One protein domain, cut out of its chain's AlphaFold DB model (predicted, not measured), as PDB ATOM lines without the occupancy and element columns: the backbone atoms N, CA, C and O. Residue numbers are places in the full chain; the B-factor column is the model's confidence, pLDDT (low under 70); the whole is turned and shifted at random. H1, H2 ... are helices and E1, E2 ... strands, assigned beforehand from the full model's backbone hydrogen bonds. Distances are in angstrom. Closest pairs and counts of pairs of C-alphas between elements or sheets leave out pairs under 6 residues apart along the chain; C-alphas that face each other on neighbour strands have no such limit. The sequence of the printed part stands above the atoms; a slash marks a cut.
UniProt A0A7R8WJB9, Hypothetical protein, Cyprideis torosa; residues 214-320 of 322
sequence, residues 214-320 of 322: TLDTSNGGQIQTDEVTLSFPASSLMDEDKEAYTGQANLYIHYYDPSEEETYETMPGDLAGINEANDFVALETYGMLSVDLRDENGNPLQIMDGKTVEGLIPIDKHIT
ATOM      1  N   THR A 214      41.005  13.438 -50.978       90.56
ATOM      2  CA  THR A 214      41.976  12.902 -51.941       90.56
ATOM      3  C   THR A 214      43.385  12.848 -51.357       90.56
ATOM      4  O   THR A 214      43.817  13.766 -50.659       90.56
ATOM      5  N   LEU A 215      44.119  11.781 -51.672       89.25
ATOM      6  CA  LEU A 215      45.513  11.566 -51.284       89.25
ATOM      7  C   LEU A 215      46.342  11.162 -52.506       89.25
ATOM      8  O   LEU A 215      46.010  10.198 -53.191       89.25
ATOM      9  N   ASP A 216      47.460  11.848 -52.747       89.19
ATOM     10  CA  ASP A 216      48.478  11.370 -53.687       89.19
ATOM     11  C   ASP A 216      49.360  10.327 -52.995       89.19
ATOM     12  O   ASP A 216      50.241  10.635 -52.185       89.19
ATOM     13  N   THR A 217      49.120   9.065 -53.330       84.88
ATOM     14  CA  THR A 217      49.803   7.923 -52.712       84.88
ATOM     15  C   THR A 217      51.293   7.863 -53.049       84.88
ATOM     16  O   THR A 217      52.053   7.231 -52.315       84.88
ATOM     17  N   SER A 218      51.748   8.561 -54.095       86.25
ATOM     18  CA  SER A 218      53.163   8.606 -54.490       86.25
ATOM     19  C   SER A 218      54.011   9.363 -53.472       86.25
ATOM     20  O   SER A 218      55.144   8.982 -53.192       86.25
ATOM     21  N   ASN A 219      53.449  10.433 -52.907       84.25
ATOM     22  CA  ASN A 219      54.122  11.302 -51.944       84.25
ATOM     23  C   ASN A 219      53.690  11.017 -50.498       84.25
ATOM     24  O   ASN A 219      54.407  11.372 -49.561       84.25
ATOM     25  N   GLY A 220      52.547  10.350 -50.314       85.00
ATOM     26  CA  GLY A 220      51.890  10.271 -49.016       85.00
ATOM     27  C   GLY A 220      51.315  11.630 -48.612       85.00
ATOM     28  O   GLY A 220      51.284  12.580 -49.396       85.00
ATOM     29  N   GLY A 221      50.841  11.736 -47.377       86.69
ATOM     30  CA  GLY A 221      50.247  12.972 -46.887       86.69
ATOM     31  C   GLY A 221      49.396  12.786 -45.645       86.69
ATOM     32  O   GLY A 221      49.146  11.667 -45.199       86.69
ATOM     33  N   GLN A 222      48.949  13.912 -45.095       86.12
ATOM     34  CA  GLN A 222      47.998  13.937 -43.993       86.12
ATOM     35  C   GLN A 222      46.613  14.318 -44.500       86.12
ATOM     36  O   GLN A 222      46.460  15.282 -45.251       86.12
ATOM     37  N   ILE A 223      45.613  13.562 -44.063       84.31
ATOM     38  CA  ILE A 223      44.199  13.840 -44.266       84.31
ATOM     39  C   ILE A 223      43.612  14.213 -42.915       84.31
ATOM     40  O   ILE A 223      43.658  13.427 -41.973       84.31
ATOM     41  N   GLN A 224      43.064  15.418 -42.836       82.25
ATOM     42  CA  GLN A 224      42.435  15.936 -41.633       82.25
ATOM     43  C   GLN A 224      40.939  16.146 -41.888       82.25
ATOM     44  O   GLN A 224      40.545  16.793 -42.868       82.25
ATOM     45  N   THR A 225      40.118  15.561 -41.024       80.00
ATOM     46  CA  THR A 225      38.710  15.916 -40.827       80.00
ATOM     47  C   THR A 225      38.594  16.811 -39.593       80.00
ATOM     48  O   THR A 225      39.603  17.143 -38.969       80.00
ATOM     49  N   ASP A 226      37.379  17.236 -39.250       77.81
ATOM     50  CA  ASP A 226      37.158  18.102 -38.085       77.81
ATOM     51  C   ASP A 226      37.572  17.420 -36.766       77.81
ATOM     52  O   ASP A 226      38.012  18.088 -35.831       77.81
ATOM     53  N   GLU A 227      37.515  16.087 -36.723       72.00
ATOM     54  CA  GLU A 227      37.785  15.276 -35.532       72.00
ATOM     55  C   GLU A 227      39.062  14.439 -35.661       72.00
ATOM     56  O   GLU A 227      39.822  14.312 -34.705       72.00
ATOM     57  N   VAL A 228      39.340  13.881 -36.844       75.62
ATOM     58  CA  VAL A 228      40.360  12.842 -37.034       75.62
ATOM     59  C   VAL A 228      41.472  13.319 -37.958       75.62
ATOM     60  O   VAL A 228      41.236  13.931 -38.997       75.62
ATOM     61  N   THR A 229      42.715  12.983 -37.614       79.25
ATOM     62  CA  THR A 229      43.874  13.181 -38.495       79.25
ATOM     63  C   THR A 229      44.496  11.838 -38.843       79.25
ATOM     64  O   THR A 229      44.886  11.097 -37.948       79.25
ATOM     65  N   LEU A 230      44.625  11.533 -40.132       79.81
ATOM     66  CA  LEU A 230      45.303  10.343 -40.643       79.81
ATOM     67  C   LEU A 230      46.558  10.742 -41.416       79.81
ATOM     68  O   LEU A 230      46.516  11.655 -42.234       79.81
ATOM     69  N   SER A 231      47.667  10.042 -41.197       82.75
ATOM     70  CA  SER A 231      48.954  10.276 -41.851       82.75
ATOM     71  C   SER A 231      49.386   9.032 -42.616       82.75
ATOM     72  O   SER A 231      49.636   7.975 -42.033       82.75
ATOM     73  N   PHE A 232      49.482   9.170 -43.933       86.38
ATOM     74  CA  PHE A 232      49.833   8.104 -44.857       86.38
ATOM     75  C   PHE A 232      51.264   8.298 -45.366       86.38
ATOM     76  O   PHE A 232      51.559   9.320 -45.991       86.38
ATOM     77  N   PRO A 233      52.164   7.320 -45.168       85.50
ATOM     78  CA  PRO A 233      53.467   7.327 -45.820       85.50
ATOM     79  C   PRO A 233      53.349   7.215 -47.346       85.50
ATOM     80  O   PRO A 233      52.371   6.677 -47.870       85.50
ATOM     81  N   ALA A 234      54.389   7.640 -48.061       87.12
ATOM     82  CA  ALA A 234      54.516   7.392 -49.495       87.12
ATOM     83  C   ALA A 234      54.475   5.886 -49.818       87.12
ATOM     84  O   ALA A 234      55.070   5.066 -49.100       87.12
ATOM     85  N   SER A 235      53.784   5.546 -50.908       85.56
ATOM     86  CA  SER A 235      53.586   4.180 -51.412       85.56
ATOM     87  C   SER A 235      53.125   3.223 -50.308       85.56
ATOM     88  O   SER A 235      53.703   2.154 -50.104       85.56
ATOM     89  N   SER A 236      52.143   3.663 -49.518       83.25
ATOM     90  CA  SER A 236      51.590   2.895 -48.399       83.25
ATOM     91  C   SER A 236      50.367   2.066 -48.764       83.25
ATOM     92  O   SER A 236      49.929   1.286 -47.923       83.25
ATOM     93  N   LEU A 237      49.833   2.209 -49.980       84.75
ATOM     94  CA  LEU A 237      48.629   1.514 -50.423       84.75
ATOM     95  C   LEU A 237      48.936   0.457 -51.490       84.75
ATOM     96  O   LEU A 237      49.905   0.574 -52.244       84.75
ATOM     97  N   MET A 238      48.094  -0.564 -51.537       85.50
ATOM     98  CA  MET A 238      48.080  -1.627 -52.536       85.50
ATOM     99  C   MET A 238      46.656  -1.852 -53.052       85.50
ATOM    100  O   MET A 238      45.689  -1.513 -52.365       85.50
ATOM    101  N   ASP A 239      46.539  -2.401 -54.253       84.25
ATOM    102  CA  ASP A 239      45.262  -2.797 -54.853       84.25
ATOM    103  C   ASP A 239      44.804  -4.199 -54.392       84.25
ATOM    104  O   ASP A 239      45.413  -4.823 -53.516       84.25
ATOM    105  N   GLU A 240      43.692  -4.692 -54.949       77.75
ATOM    106  CA  GLU A 240      43.147  -6.024 -54.644       77.75
ATOM    107  C   GLU A 240      44.107  -7.169 -55.004       77.75
ATOM    108  O   GLU A 240      44.135  -8.192 -54.312       77.75
ATOM    109  N   ASP A 241      44.935  -6.974 -56.032       79.50
ATOM    110  CA  ASP A 241      45.955  -7.929 -56.472       79.50
ATOM    111  C   ASP A 241      47.218  -7.883 -55.590       79.50
ATOM    112  O   ASP A 241      48.137  -8.688 -55.769       79.50
ATOM    113  N   LYS A 242      47.225  -7.010 -54.568       78.38
ATOM    114  CA  LYS A 242      48.329  -6.736 -53.631       78.38
ATOM    115  C   LYS A 242      49.540  -6.085 -54.288       78.38
ATOM    116  O   LYS A 242      50.637  -6.104 -53.722       78.38
ATOM    117  N   GLU A 243      49.351  -5.490 -55.456       83.56
ATOM    118  CA  GLU A 243      50.381  -4.720 -56.126       83.56
ATOM    119  C   GLU A 243      50.397  -3.288 -55.585       83.56
ATOM    120  O   GLU A 243      49.395  -2.746 -55.115       83.56
ATOM    121  N   ALA A 244      51.578  -2.670 -55.590       85.44
ATOM    122  CA  ALA A 244      51.746  -1.323 -55.063       85.44
ATOM    123  C   ALA A 244      50.906  -0.321 -55.868       85.44
ATOM    124  O   ALA A 244      51.125  -0.147 -57.067       85.44
ATOM    125  N   TYR A 245      50.004   0.392 -55.195       86.12
ATOM    126  CA  TYR A 245      49.179   1.401 -55.840       86.12
ATOM    127  C   TYR A 245      49.884   2.761 -55.823       86.12
ATOM    128  O   TYR A 245      50.272   3.274 -54.768       86.12
ATOM    129  N   THR A 246      50.043   3.351 -57.009       83.06
ATOM    130  CA  THR A 246      50.603   4.694 -57.204       83.06
ATOM    131  C   THR A 246      49.642   5.521 -58.055       83.06
ATOM    132  O   THR A 246      49.604   5.390 -59.278       83.06
ATOM    133  N   GLY A 247      48.843   6.348 -57.395       86.81
ATOM    134  CA  GLY A 247      47.786   7.164 -57.992       86.81
ATOM    135  C   GLY A 247      47.043   8.000 -56.949       86.81
ATOM    136  O   GLY A 247      47.457   8.069 -55.783       86.81
ATOM    137  N   GLN A 248      45.949   8.644 -57.352       89.62
ATOM    138  CA  GLN A 248      45.083   9.363 -56.422       89.62
ATOM    139  C   GLN A 248      44.140   8.382 -55.718       89.62
ATOM    140  O   GLN A 248      43.374   7.670 -56.358       89.62
ATOM    141  N   ALA A 249      44.188   8.361 -54.390       88.44
ATOM    142  CA  ALA A 249      43.246   7.617 -53.568       88.44
ATOM    143  C   ALA A 249      42.151   8.550 -53.038       88.44
ATOM    144  O   ALA A 249      42.432   9.677 -52.624       88.44
ATOM    145  N   ASN A 250      40.920   8.055 -53.022       88.81
ATOM    146  CA  ASN A 250      39.756   8.653 -52.391       88.81
ATOM    147  C   ASN A 250      39.540   8.005 -51.023       88.81
ATOM    148  O   ASN A 250      39.453   6.785 -50.910       88.81
ATOM    149  N   LEU A 251      39.460   8.831 -49.985       87.56
ATOM    150  CA  LEU A 251      39.287   8.411 -48.604       87.56
ATOM    151  C   LEU A 251      37.933   8.875 -48.091       87.56
ATOM    152  O   LEU A 251      37.635  10.071 -48.086       87.56
ATOM    153  N   TYR A 252      37.154   7.925 -47.602       82.50
ATOM    154  CA  TYR A 252      35.879   8.151 -46.946       82.50
ATOM    155  C   TYR A 252      36.063   7.847 -45.466       82.50
ATOM    156  O   TYR A 252      36.282   6.701 -45.082       82.50
ATOM    157  N   ILE A 253      36.048   8.895 -44.646       80.38
ATOM    158  CA  ILE A 253      36.360   8.810 -43.221       80.38
ATOM    159  C   ILE A 253      35.096   9.134 -42.438       80.38
ATOM    160  O   ILE A 253      34.538  10.218 -42.608       80.38
ATOM    161  N   HIS A 254      34.676   8.213 -41.578       80.19
ATOM    162  CA  HIS A 254      33.569   8.410 -40.651       80.19
ATOM    163  C   HIS A 254      34.020   8.072 -39.234       80.19
ATOM    164  O   HIS A 254      34.426   6.939 -38.956       80.19
ATOM    165  N   TYR A 255      33.968   9.064 -38.353       79.62
ATOM    166  CA  TYR A 255      34.173   8.869 -36.927       79.62
ATOM    167  C   TYR A 255      32.816   8.647 -36.264       79.62
ATOM    168  O   TYR A 255      31.874   9.396 -36.486       79.62
ATOM    169  N   TYR A 256      32.720   7.580 -35.487       75.31
ATOM    170  CA  TYR A 256      31.558   7.269 -34.682       75.31
ATOM    171  C   TYR A 256      31.824   7.766 -33.260       75.31
ATOM    172  O   TYR A 256      32.587   7.134 -32.518       75.31
ATOM    173  N   ASP A 257      31.223   8.906 -32.921       73.56
ATOM    174  CA  ASP A 257      31.352   9.555 -31.616       73.56
ATOM    175  C   ASP A 257      30.510   8.805 -30.567       73.56
ATOM    176  O   ASP A 257      29.284   8.755 -30.693       73.56
ATOM    177  N   PRO A 258      31.121   8.210 -29.528       66.81
ATOM    178  CA  PRO A 258      30.399   7.427 -28.525       66.81
ATOM    179  C   PRO A 258      29.461   8.267 -27.641       66.81
ATOM    180  O   PRO A 258      28.646   7.686 -26.922       66.81
ATOM    181  N   SER A 259      29.575   9.602 -27.675       66.62
ATOM    182  CA  SER A 259      28.694  10.519 -26.943       66.62
ATOM    183  C   SER A 259      27.350  10.761 -27.641       66.62
ATOM    184  O   SER A 259      26.413  11.241 -27.001       66.62
ATOM    185  N   GLU A 260      27.228  10.380 -28.915       69.56
ATOM    186  CA  GLU A 260      25.985  10.452 -29.686       69.56
ATOM    187  C   GLU A 260      25.200   9.133 -29.572       69.56
ATOM    188  O   GLU A 260      25.750   8.046 -29.739       69.56
ATOM    189  N   GLU A 261      23.892   9.195 -29.306       67.81
ATOM    190  CA  GLU A 261      23.063   7.989 -29.117       67.81
ATOM    191  C   GLU A 261      22.950   7.161 -30.416       67.81
ATOM    192  O   GLU A 261      23.027   5.931 -30.396       67.81
ATOM    193  N   GLU A 262      22.867   7.841 -31.564       65.62
ATOM    194  CA  GLU A 262      22.749   7.237 -32.904       65.62
ATOM    195  C   GLU A 262      23.976   6.406 -33.312       65.62
ATOM    196  O   GLU A 262      23.892   5.513 -34.165       65.62
ATOM    197  N   THR A 263      25.124   6.666 -32.686       66.44
ATOM    198  CA  THR A 263      26.366   5.934 -32.929       66.44
ATOM    199  C   THR A 263      26.187   4.440 -32.670       66.44
ATOM    200  O   THR A 263      26.590   3.623 -33.493       66.44
ATOM    201  N   TYR A 264      25.498   4.052 -31.597       64.56
ATOM    202  CA  TYR A 264      25.308   2.639 -31.245       64.56
ATOM    203  C   TYR A 264      24.388   1.888 -32.219       64.56
ATOM    204  O   TYR A 264      24.462   0.665 -32.323       64.56
ATOM    205  N   GLU A 265      23.532   2.605 -32.949       65.88
ATOM    206  CA  GLU A 265      22.624   2.016 -33.938       65.88
ATOM    207  C   GLU A 265      23.267   1.854 -35.319       65.88
ATOM    208  O   GLU A 265      22.840   1.011 -36.114       65.88
ATOM    209  N   THR A 266      24.273   2.680 -35.603       68.06
ATOM    210  CA  THR A 266      24.944   2.790 -36.906       68.06
ATOM    211  C   THR A 266      26.332   2.161 -36.926       68.06
ATOM    212  O   THR A 266      26.875   1.886 -38.002       68.06
ATOM    213  N   MET A 267      26.923   1.929 -35.753       64.19
ATOM    214  CA  MET A 267      28.201   1.252 -35.614       64.19
ATOM    215  C   MET A 267      28.106  -0.183 -36.149       64.19
ATOM    216  O   MET A 267      27.255  -0.954 -35.699       64.19
ATOM    217  N   PRO A 268      28.993  -0.593 -37.071       57.94
ATOM    218  CA  PRO A 268      29.169  -1.999 -37.391       57.94
ATOM    219  C   PRO A 268      29.545  -2.831 -36.161       57.94
ATOM    220  O   PRO A 268      30.462  -2.495 -35.411       57.94
ATOM    221  N   GLY A 269      28.872  -3.974 -36.019       54.97
ATOM    222  CA  GLY A 269      29.069  -4.919 -34.917       54.97
ATOM    223  C   GLY A 269      27.912  -4.926 -33.917       54.97
ATOM    224  O   GLY A 269      26.911  -4.240 -34.083       54.97
ATOM    225  N   ASP A 270      28.025  -5.768 -32.897       50.34
ATOM    226  CA  ASP A 270      27.022  -5.945 -31.838       50.34
ATOM    227  C   ASP A 270      27.526  -5.483 -30.461       50.34
ATOM    228  O   ASP A 270      26.830  -5.670 -29.463       50.34
ATOM    229  N   LEU A 271      28.731  -4.889 -30.415       52.56
ATOM    230  CA  LEU A 271      29.437  -4.474 -29.195       52.56
ATOM    231  C   LEU A 271      29.360  -5.551 -28.104       52.56
ATOM    232  O   LEU A 271      29.193  -5.264 -26.922       52.56
ATOM    233  N   ALA A 272      29.462  -6.813 -28.509       47.59
ATOM    234  CA  ALA A 272      29.355  -7.952 -27.624       47.59
ATOM    235  C   ALA A 272      30.731  -8.536 -27.309       47.59
ATOM    236  O   ALA A 272      31.575  -8.726 -28.185       47.59
ATOM    237  N   GLY A 273      30.939  -8.876 -26.041       44.06
ATOM    238  CA  GLY A 273      32.111  -9.586 -25.556       44.06
ATOM    239  C   GLY A 273      31.730 -10.748 -24.648       44.06
ATOM    240  O   GLY A 273      30.592 -10.885 -24.198       44.06
ATOM    241  N   ILE A 274      32.711 -11.595 -24.355       42.94
ATOM    242  CA  ILE A 274      32.592 -12.663 -23.360       42.94
ATOM    243  C   ILE A 274      33.664 -12.406 -22.304       42.94
ATOM    244  O   ILE A 274      34.841 -12.272 -22.641       42.94
ATOM    245  N   ASN A 275      33.264 -12.305 -21.036       43.31
ATOM    246  CA  ASN A 275      34.202 -12.098 -19.933       43.31
ATOM    247  C   ASN A 275      34.826 -13.424 -19.447       43.31
ATOM    248  O   ASN A 275      34.499 -14.510 -19.923       43.31
ATOM    249  N   GLU A 276      35.721 -13.353 -18.459       36.28
ATOM    250  CA  GLU A 276      36.410 -14.531 -17.901       36.28
ATOM    251  C   GLU A 276      35.467 -15.573 -17.267       36.28
ATOM    252  O   GLU A 276      35.842 -16.738 -17.128       36.28
ATOM    253  N   ALA A 277      34.244 -15.178 -16.907       39.47
ATOM    254  CA  ALA A 277      33.217 -16.062 -16.365       39.47
ATOM    255  C   ALA A 277      32.370 -16.751 -17.455       39.47
ATOM    256  O   ALA A 277      31.471 -17.522 -17.124       39.47
ATOM    257  N   ASN A 278      32.684 -16.530 -18.738       39.81
ATOM    258  CA  ASN A 278      31.860 -16.889 -19.896       39.81
ATOM    259  C   ASN A 278      30.488 -16.199 -19.926       39.81
ATOM    260  O   ASN A 278      29.587 -16.650 -20.636       39.81
ATOM    261  N   ASP A 279      30.329 -15.098 -19.192       38.66
ATOM    262  CA  ASP A 279      29.124 -14.289 -19.277       38.66
ATOM    263  C   ASP A 279      29.233 -13.326 -20.457       38.66
ATOM    264  O   ASP A 279      30.299 -12.770 -20.752       38.66
ATOM    265  N   PHE A 280      28.097 -13.117 -21.114       41.31
ATOM    266  CA  PHE A 280      27.955 -12.073 -22.113       41.31
ATOM    267  C   PHE A 280      28.128 -10.715 -21.440       41.31
ATOM    268  O   PHE A 280      27.447 -10.404 -20.459       41.31
ATOM    269  N   VAL A 281      29.021  -9.902 -21.986       41.53
ATOM    270  CA  VAL A 281      29.226  -8.526 -21.552       41.53
ATOM    271  C   VAL A 281      29.025  -7.602 -22.735       41.53
ATOM    272  O   VAL A 281      29.532  -7.856 -23.826       41.53
ATOM    273  N   ALA A 282      28.277  -6.528 -22.514       46.81
ATOM    274  CA  ALA A 282      28.287  -5.412 -23.439       46.81
ATOM    275  C   ALA A 282      29.668  -4.748 -23.367       46.81
ATOM    276  O   ALA A 282      30.224  -4.562 -22.282       46.81
ATOM    277  N   LEU A 283      30.231  -4.446 -24.527       48.69
ATOM    278  CA  LEU A 283      31.452  -3.680 -24.673       48.69
ATOM    279  C   LEU A 283      31.079  -2.205 -24.757       48.69
ATOM    280  O   LEU A 283      30.220  -1.812 -25.544       48.69
ATOM    281  N   GLU A 284      31.764  -1.393 -23.966       49.09
ATOM    282  CA  GLU A 284      31.757   0.052 -24.145       49.09
ATOM    283  C   GLU A 284      32.830   0.417 -25.172       49.09
ATOM    284  O   GLU A 284      33.927  -0.148 -25.193       49.09
ATOM    285  N   THR A 285      32.487   1.341 -26.061       54.25
ATOM    286  CA  THR A 285      33.374   1.829 -27.114       54.25
ATOM    287  C   THR A 285      33.771   3.259 -26.798       54.25
ATOM    288  O   THR A 285      32.937   4.083 -26.445       54.25
ATOM    289  N   TYR A 286      35.059   3.560 -26.944       56.66
ATOM    290  CA  TYR A 286      35.598   4.914 -26.779       56.66
ATOM    291  C   TYR A 286      35.636   5.696 -28.097       56.66
ATOM    292  O   TYR A 286      36.317   6.712 -28.211       56.66
ATOM    293  N   GLY A 287      34.899   5.199 -29.088       58.69
ATOM    294  CA  GLY A 287      34.829   5.720 -30.440       58.69
ATOM    295  C   GLY A 287      35.360   4.719 -31.452       58.69
ATOM    296  O   GLY A 287      36.179   3.847 -31.154       58.69
ATOM    297  N   MET A 288      34.871   4.842 -32.679       66.06
ATOM    298  CA  MET A 288      35.296   4.000 -33.790       66.06
ATOM    299  C   MET A 288      35.568   4.858 -35.010       66.06
ATOM    300  O   MET A 288      34.878   5.838 -35.266       66.06
ATOM    301  N   LEU A 289      36.568   4.470 -35.790       70.94
ATOM    302  CA  LEU A 289      36.888   5.119 -37.048       70.94
ATOM    303  C   LEU A 289      36.700   4.126 -38.186       70.94
ATOM    304  O   LEU A 289      37.369   3.095 -38.226       70.94
ATOM    305  N   SER A 290      35.827   4.467 -39.126       71.69
ATOM    306  CA  SER A 290      35.729   3.771 -40.399       71.69
ATOM    307  C   SER A 290      36.462   4.564 -41.470       71.69
ATOM    308  O   SER A 290      36.261   5.772 -41.619       71.69
ATOM    309  N   VAL A 291      37.349   3.877 -42.184       76.00
ATOM    310  CA  VAL A 291      38.128   4.428 -43.291       76.00
ATOM    311  C   VAL A 291      37.940   3.501 -44.480       76.00
ATOM    312  O   VAL A 291      38.438   2.377 -44.472       76.00
ATOM    313  N   ASP A 292      37.231   3.982 -45.493       76.44
ATOM    314  CA  ASP A 292      37.123   3.309 -46.786       76.44
ATOM    315  C   ASP A 292      38.067   4.001 -47.779       76.44
ATOM    316  O   ASP A 292      38.022   5.222 -47.968       76.44
ATOM    317  N   LEU A 293      38.985   3.218 -48.346       81.38
ATOM    318  CA  LEU A 293      40.025   3.665 -49.268       81.38
ATOM    319  C   LEU A 293      39.686   3.137 -50.655       81.38
ATOM    320  O   LEU A 293      39.556   1.928 -50.833       81.38
ATOM    321  N   ARG A 294      39.591   4.026 -51.643       84.44
ATOM    322  CA  ARG A 294      39.270   3.659 -53.025       84.44
ATOM    323  C   ARG A 294      40.190   4.332 -54.030       84.44
ATOM    324  O   ARG A 294      40.700   5.417 -53.767       84.44
ATOM    325  N   ASP A 295      40.395   3.709 -55.182       86.88
ATOM    326  CA  ASP A 295      41.078   4.331 -56.318       86.88
ATOM    327  C   ASP A 295      40.162   5.339 -57.052       86.88
ATOM    328  O   ASP A 295      39.014   5.588 -56.664       86.88
ATOM    329  N   GLU A 296      40.664   5.943 -58.133       86.44
ATOM    330  CA  GLU A 296      39.890   6.858 -58.992       86.44
ATOM    331  C   GLU A 296      38.684   6.190 -59.681       86.44
ATOM    332  O   GLU A 296      37.742   6.879 -60.075       86.44
ATOM    333  N   ASN A 297      38.695   4.862 -59.816       83.38
ATOM    334  CA  ASN A 297      37.626   4.077 -60.431       83.38
ATOM    335  C   ASN A 297      36.621   3.535 -59.396       83.38
ATOM    336  O   ASN A 297      35.633   2.913 -59.783       83.38
ATOM    337  N   GLY A 298      36.849   3.773 -58.099       80.12
ATOM    338  CA  GLY A 298      36.012   3.287 -57.003       80.12
ATOM    339  C   GLY A 298      36.353   1.880 -56.496       80.12
ATOM    340  O   GLY A 298      35.625   1.370 -55.638       80.12
ATOM    341  N   ASN A 299      37.436   1.263 -56.978       80.75
ATOM    342  CA  ASN A 299      37.910  -0.038 -56.499       80.75
ATOM    343  C   ASN A 299      38.573   0.111 -55.125       80.75
ATOM    344  O   ASN A 299      39.245   1.119 -54.889       80.75
ATOM    345  N   PRO A 300      38.420  -0.863 -54.215       77.75
ATOM    346  CA  PRO A 300      38.972  -0.768 -52.873       77.75
ATOM    347  C   PRO A 300      40.505  -0.852 -52.877       77.75
ATOM    348  O   PRO A 300      41.117  -1.613 -53.625       77.75
ATOM    349  N   LEU A 301      41.121  -0.088 -51.980       77.50
ATOM    350  CA  LEU A 301      42.554  -0.075 -51.713       77.50
ATOM    351  C   LEU A 301      42.827  -0.573 -50.294       77.50
ATOM    352  O   LEU A 301      42.009  -0.432 -49.386       77.50
ATOM    353  N   GLN A 302      44.009  -1.136 -50.085       78.56
ATOM    354  CA  GLN A 302      44.442  -1.665 -48.794       78.56
ATOM    355  C   GLN A 302      45.775  -1.055 -48.382       78.56
ATOM    356  O   GLN A 302      46.552  -0.607 -49.220       78.56
ATOM    357  N   ILE A 303      46.066  -1.050 -47.081       79.56
ATOM    358  CA  ILE A 303      47.391  -0.666 -46.591       79.56
ATOM    359  C   ILE A 303      48.366  -1.801 -46.918       79.56
ATOM    360  O   ILE A 303      48.110  -2.960 -46.600       79.56
ATOM    361  N   MET A 304      49.488  -1.455 -47.540       75.94
ATOM    362  CA  MET A 304      50.542  -2.388 -47.914       75.94
ATOM    363  C   MET A 304      51.162  -3.056 -46.682       75.94
ATOM    364  O   MET A 304      51.439  -2.408 -45.668       75.94
ATOM    365  N   ASP A 305      51.456  -4.350 -46.800       74.00
ATOM    366  CA  ASP A 305      52.091  -5.122 -45.734       74.00
ATOM    367  C   ASP A 305      53.400  -4.467 -45.252       74.00
ATOM    368  O   ASP A 305      54.309  -4.157 -46.023       74.00
ATOM    369  N   GLY A 306      53.502  -4.257 -43.936       71.19
ATOM    370  CA  GLY A 306      54.670  -3.636 -43.303       71.19
ATOM    371  C   GLY A 306      54.700  -2.104 -43.355       71.19
ATOM    372  O   GLY A 306      55.651  -1.508 -42.849       71.19
ATOM    373  N   LYS A 307      53.678  -1.456 -43.923       73.88
ATOM    374  CA  LYS A 307      53.457  -0.011 -43.803       73.88
ATOM    375  C   LYS A 307      52.503   0.289 -42.651       73.88
ATOM    376  O   LYS A 307      51.712  -0.554 -42.235       73.88
ATOM    377  N   THR A 308      52.600   1.499 -42.112       75.38
ATOM    378  CA  THR A 308      51.775   1.943 -40.984       75.38
ATOM    379  C   THR A 308      51.186   3.303 -41.304       75.38
ATOM    380  O   THR A 308      51.901   4.192 -41.762       75.38
ATOM    381  N   VAL A 309      49.882   3.434 -41.084       74.44
ATOM    382  CA  VAL A 309      49.150   4.698 -41.151       74.44
ATOM    383  C   VAL A 309      48.949   5.156 -39.716       74.44
ATOM    384  O   VAL A 309      48.480   4.382 -38.883       74.44
ATOM    385  N   GLU A 310      49.349   6.384 -39.417       75.00
ATOM    386  CA  GLU A 310      49.174   6.956 -38.082       75.00
ATOM    387  C   GLU A 310      47.838   7.696 -38.027       75.00
ATOM    388  O   GLU A 310      47.523   8.458 -38.939       75.00
ATOM    389  N   GLY A 311      47.051   7.469 -36.975       73.94
ATOM    390  CA  GLY A 311      45.755   8.111 -36.777       73.94
ATOM    391  C   GLY A 311      45.659   8.777 -35.410       73.94
ATOM    392  O   GLY A 311      45.983   8.159 -34.398       73.94
ATOM    393  N   LEU A 312      45.204  10.027 -35.384       72.62
ATOM    394  CA  LEU A 312      44.811  10.754 -34.181       72.62
ATOM    395  C   LEU A 312      43.291  10.843 -34.165       72.62
ATOM    396  O   LEU A 312      42.698  11.404 -35.086       72.62
ATOM    397  N   ILE A 313      42.688  10.269 -33.131       71.25
ATOM    398  CA  ILE A 313      41.242  10.187 -32.933       71.25
ATOM    399  C   ILE A 313      40.946  10.833 -31.576       71.25
ATOM    400  O   ILE A 313      41.706  10.591 -30.630       71.25
ATOM    401  N   PRO A 314      39.899  11.663 -31.459       65.44
ATOM    402  CA  PRO A 314      39.537  12.240 -30.181       65.44
ATOM    403  C   PRO A 314      39.050  11.125 -29.254       65.44
ATOM    404  O   PRO A 314      38.347  10.204 -29.666       65.44
ATOM    405  N   ILE A 315      39.469  11.200 -27.997       60.56
ATOM    406  CA  ILE A 315      38.906  10.378 -26.928       60.56
ATOM    407  C   ILE A 315      37.746  11.176 -26.339       60.56
ATOM    408  O   ILE A 315      37.853  12.400 -26.217       60.56
ATOM    409  N   ASP A 316      36.660  10.494 -25.983       56.69
ATOM    410  CA  ASP A 316      35.485  11.115 -25.373       56.69
ATOM    411  C   ASP A 316      35.879  12.055 -24.212       56.69
ATOM    412  O   ASP A 316      36.557  11.677 -23.248       56.69
ATOM    413  N   LYS A 317      35.424  13.307 -24.323       50.56
ATOM    414  CA  LYS A 317      35.600  14.392 -23.348       50.56
ATOM    415  C   LYS A 317      35.081  14.027 -21.952       50.56
ATOM    416  O   LYS A 317      35.641  14.492 -20.959       50.56
ATOM    417  N   HIS A 318      34.071  13.163 -21.857       48.78
ATOM    418  CA  HIS A 318      33.468  12.740 -20.594       48.78
ATOM    419  C   HIS A 318      34.352  11.785 -19.778       48.78
ATOM    420  O   HIS A 318      34.130  11.621 -18.583       48.78
ATOM    421  N   ILE A 319      35.404  11.219 -20.377       49.22
ATOM    422  CA  ILE A 319      36.368  10.333 -19.698       49.22
ATOM    423  C   ILE A 319      37.522  11.134 -19.076       49.22
ATOM    424  O   ILE A 319      38.297  10.635 -18.263       49.22
ATOM    425  N   THR A 320      37.691  12.397 -19.470       41.12
ATOM    426  CA  THR A 320      38.802  13.236 -19.001       41.12
ATOM    427  C   THR A 320      38.511  14.055 -17.742       41.12
ATOM    428  O   THR A 320      39.448  14.674 -17.246       41.12
TER     429      THR A 320
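Overview. This is residues 214 to 320 of the 322 residues of the protein "Hypothetical protein" of Cyprideis torosa (UniProt A0A7R8WJB9). Little regular structure is formed: two small antiparallel sheets, E1-E4-E7 and E2-E3-E8, stand loosely face to face, with H1 and hairpin E5-E6 toward one end. The printed part has 107 residues, 40 in named elements, mostly strand: E1 E2 E3 E4 H1 E5 E6 E7 E8. It is loose, radius of gyration of the C-alphas 16.7 A, spanning 47 by 31 by 24 A.

Arrangement. E4, residues 248 to 256, has antiparallel neighbours E1, residues 214 to 216 (N 215 to O 249, 2.9 A), and E7, residues 288 to 294 (N 250 to O 294, 2.7 A). H1, residues 263 to 266, only just on this sheet, only grazes it; it is too short for O i to N i+4 pairs. E3, residues 229 to 232, has antiparallel neighbours E2, residues 221 to 224, its hairpin partner (N 223 to O 230, 2.8 A), and E8, residues 310 to 312 (N 231 to O 310, 2.8 A). E5, residues 272 to 274, and E6, residues 280 to 282, form a hairpin (N 273 to O 281, 2.8 A).

Along the chain. E4 spans 25.7 A from C-alpha 248 (45.083, 9.363, -56.422); E7 spans 19.6 A to C-alpha 294 (39.270, 3.659, -53.025).

Size, cuts and confidence. The printed part has no cut. Links E3 to E4 and E7 to E8 are long. Residues 258 to 288 and 314 to 320 include the 38 with pLDDT under 70.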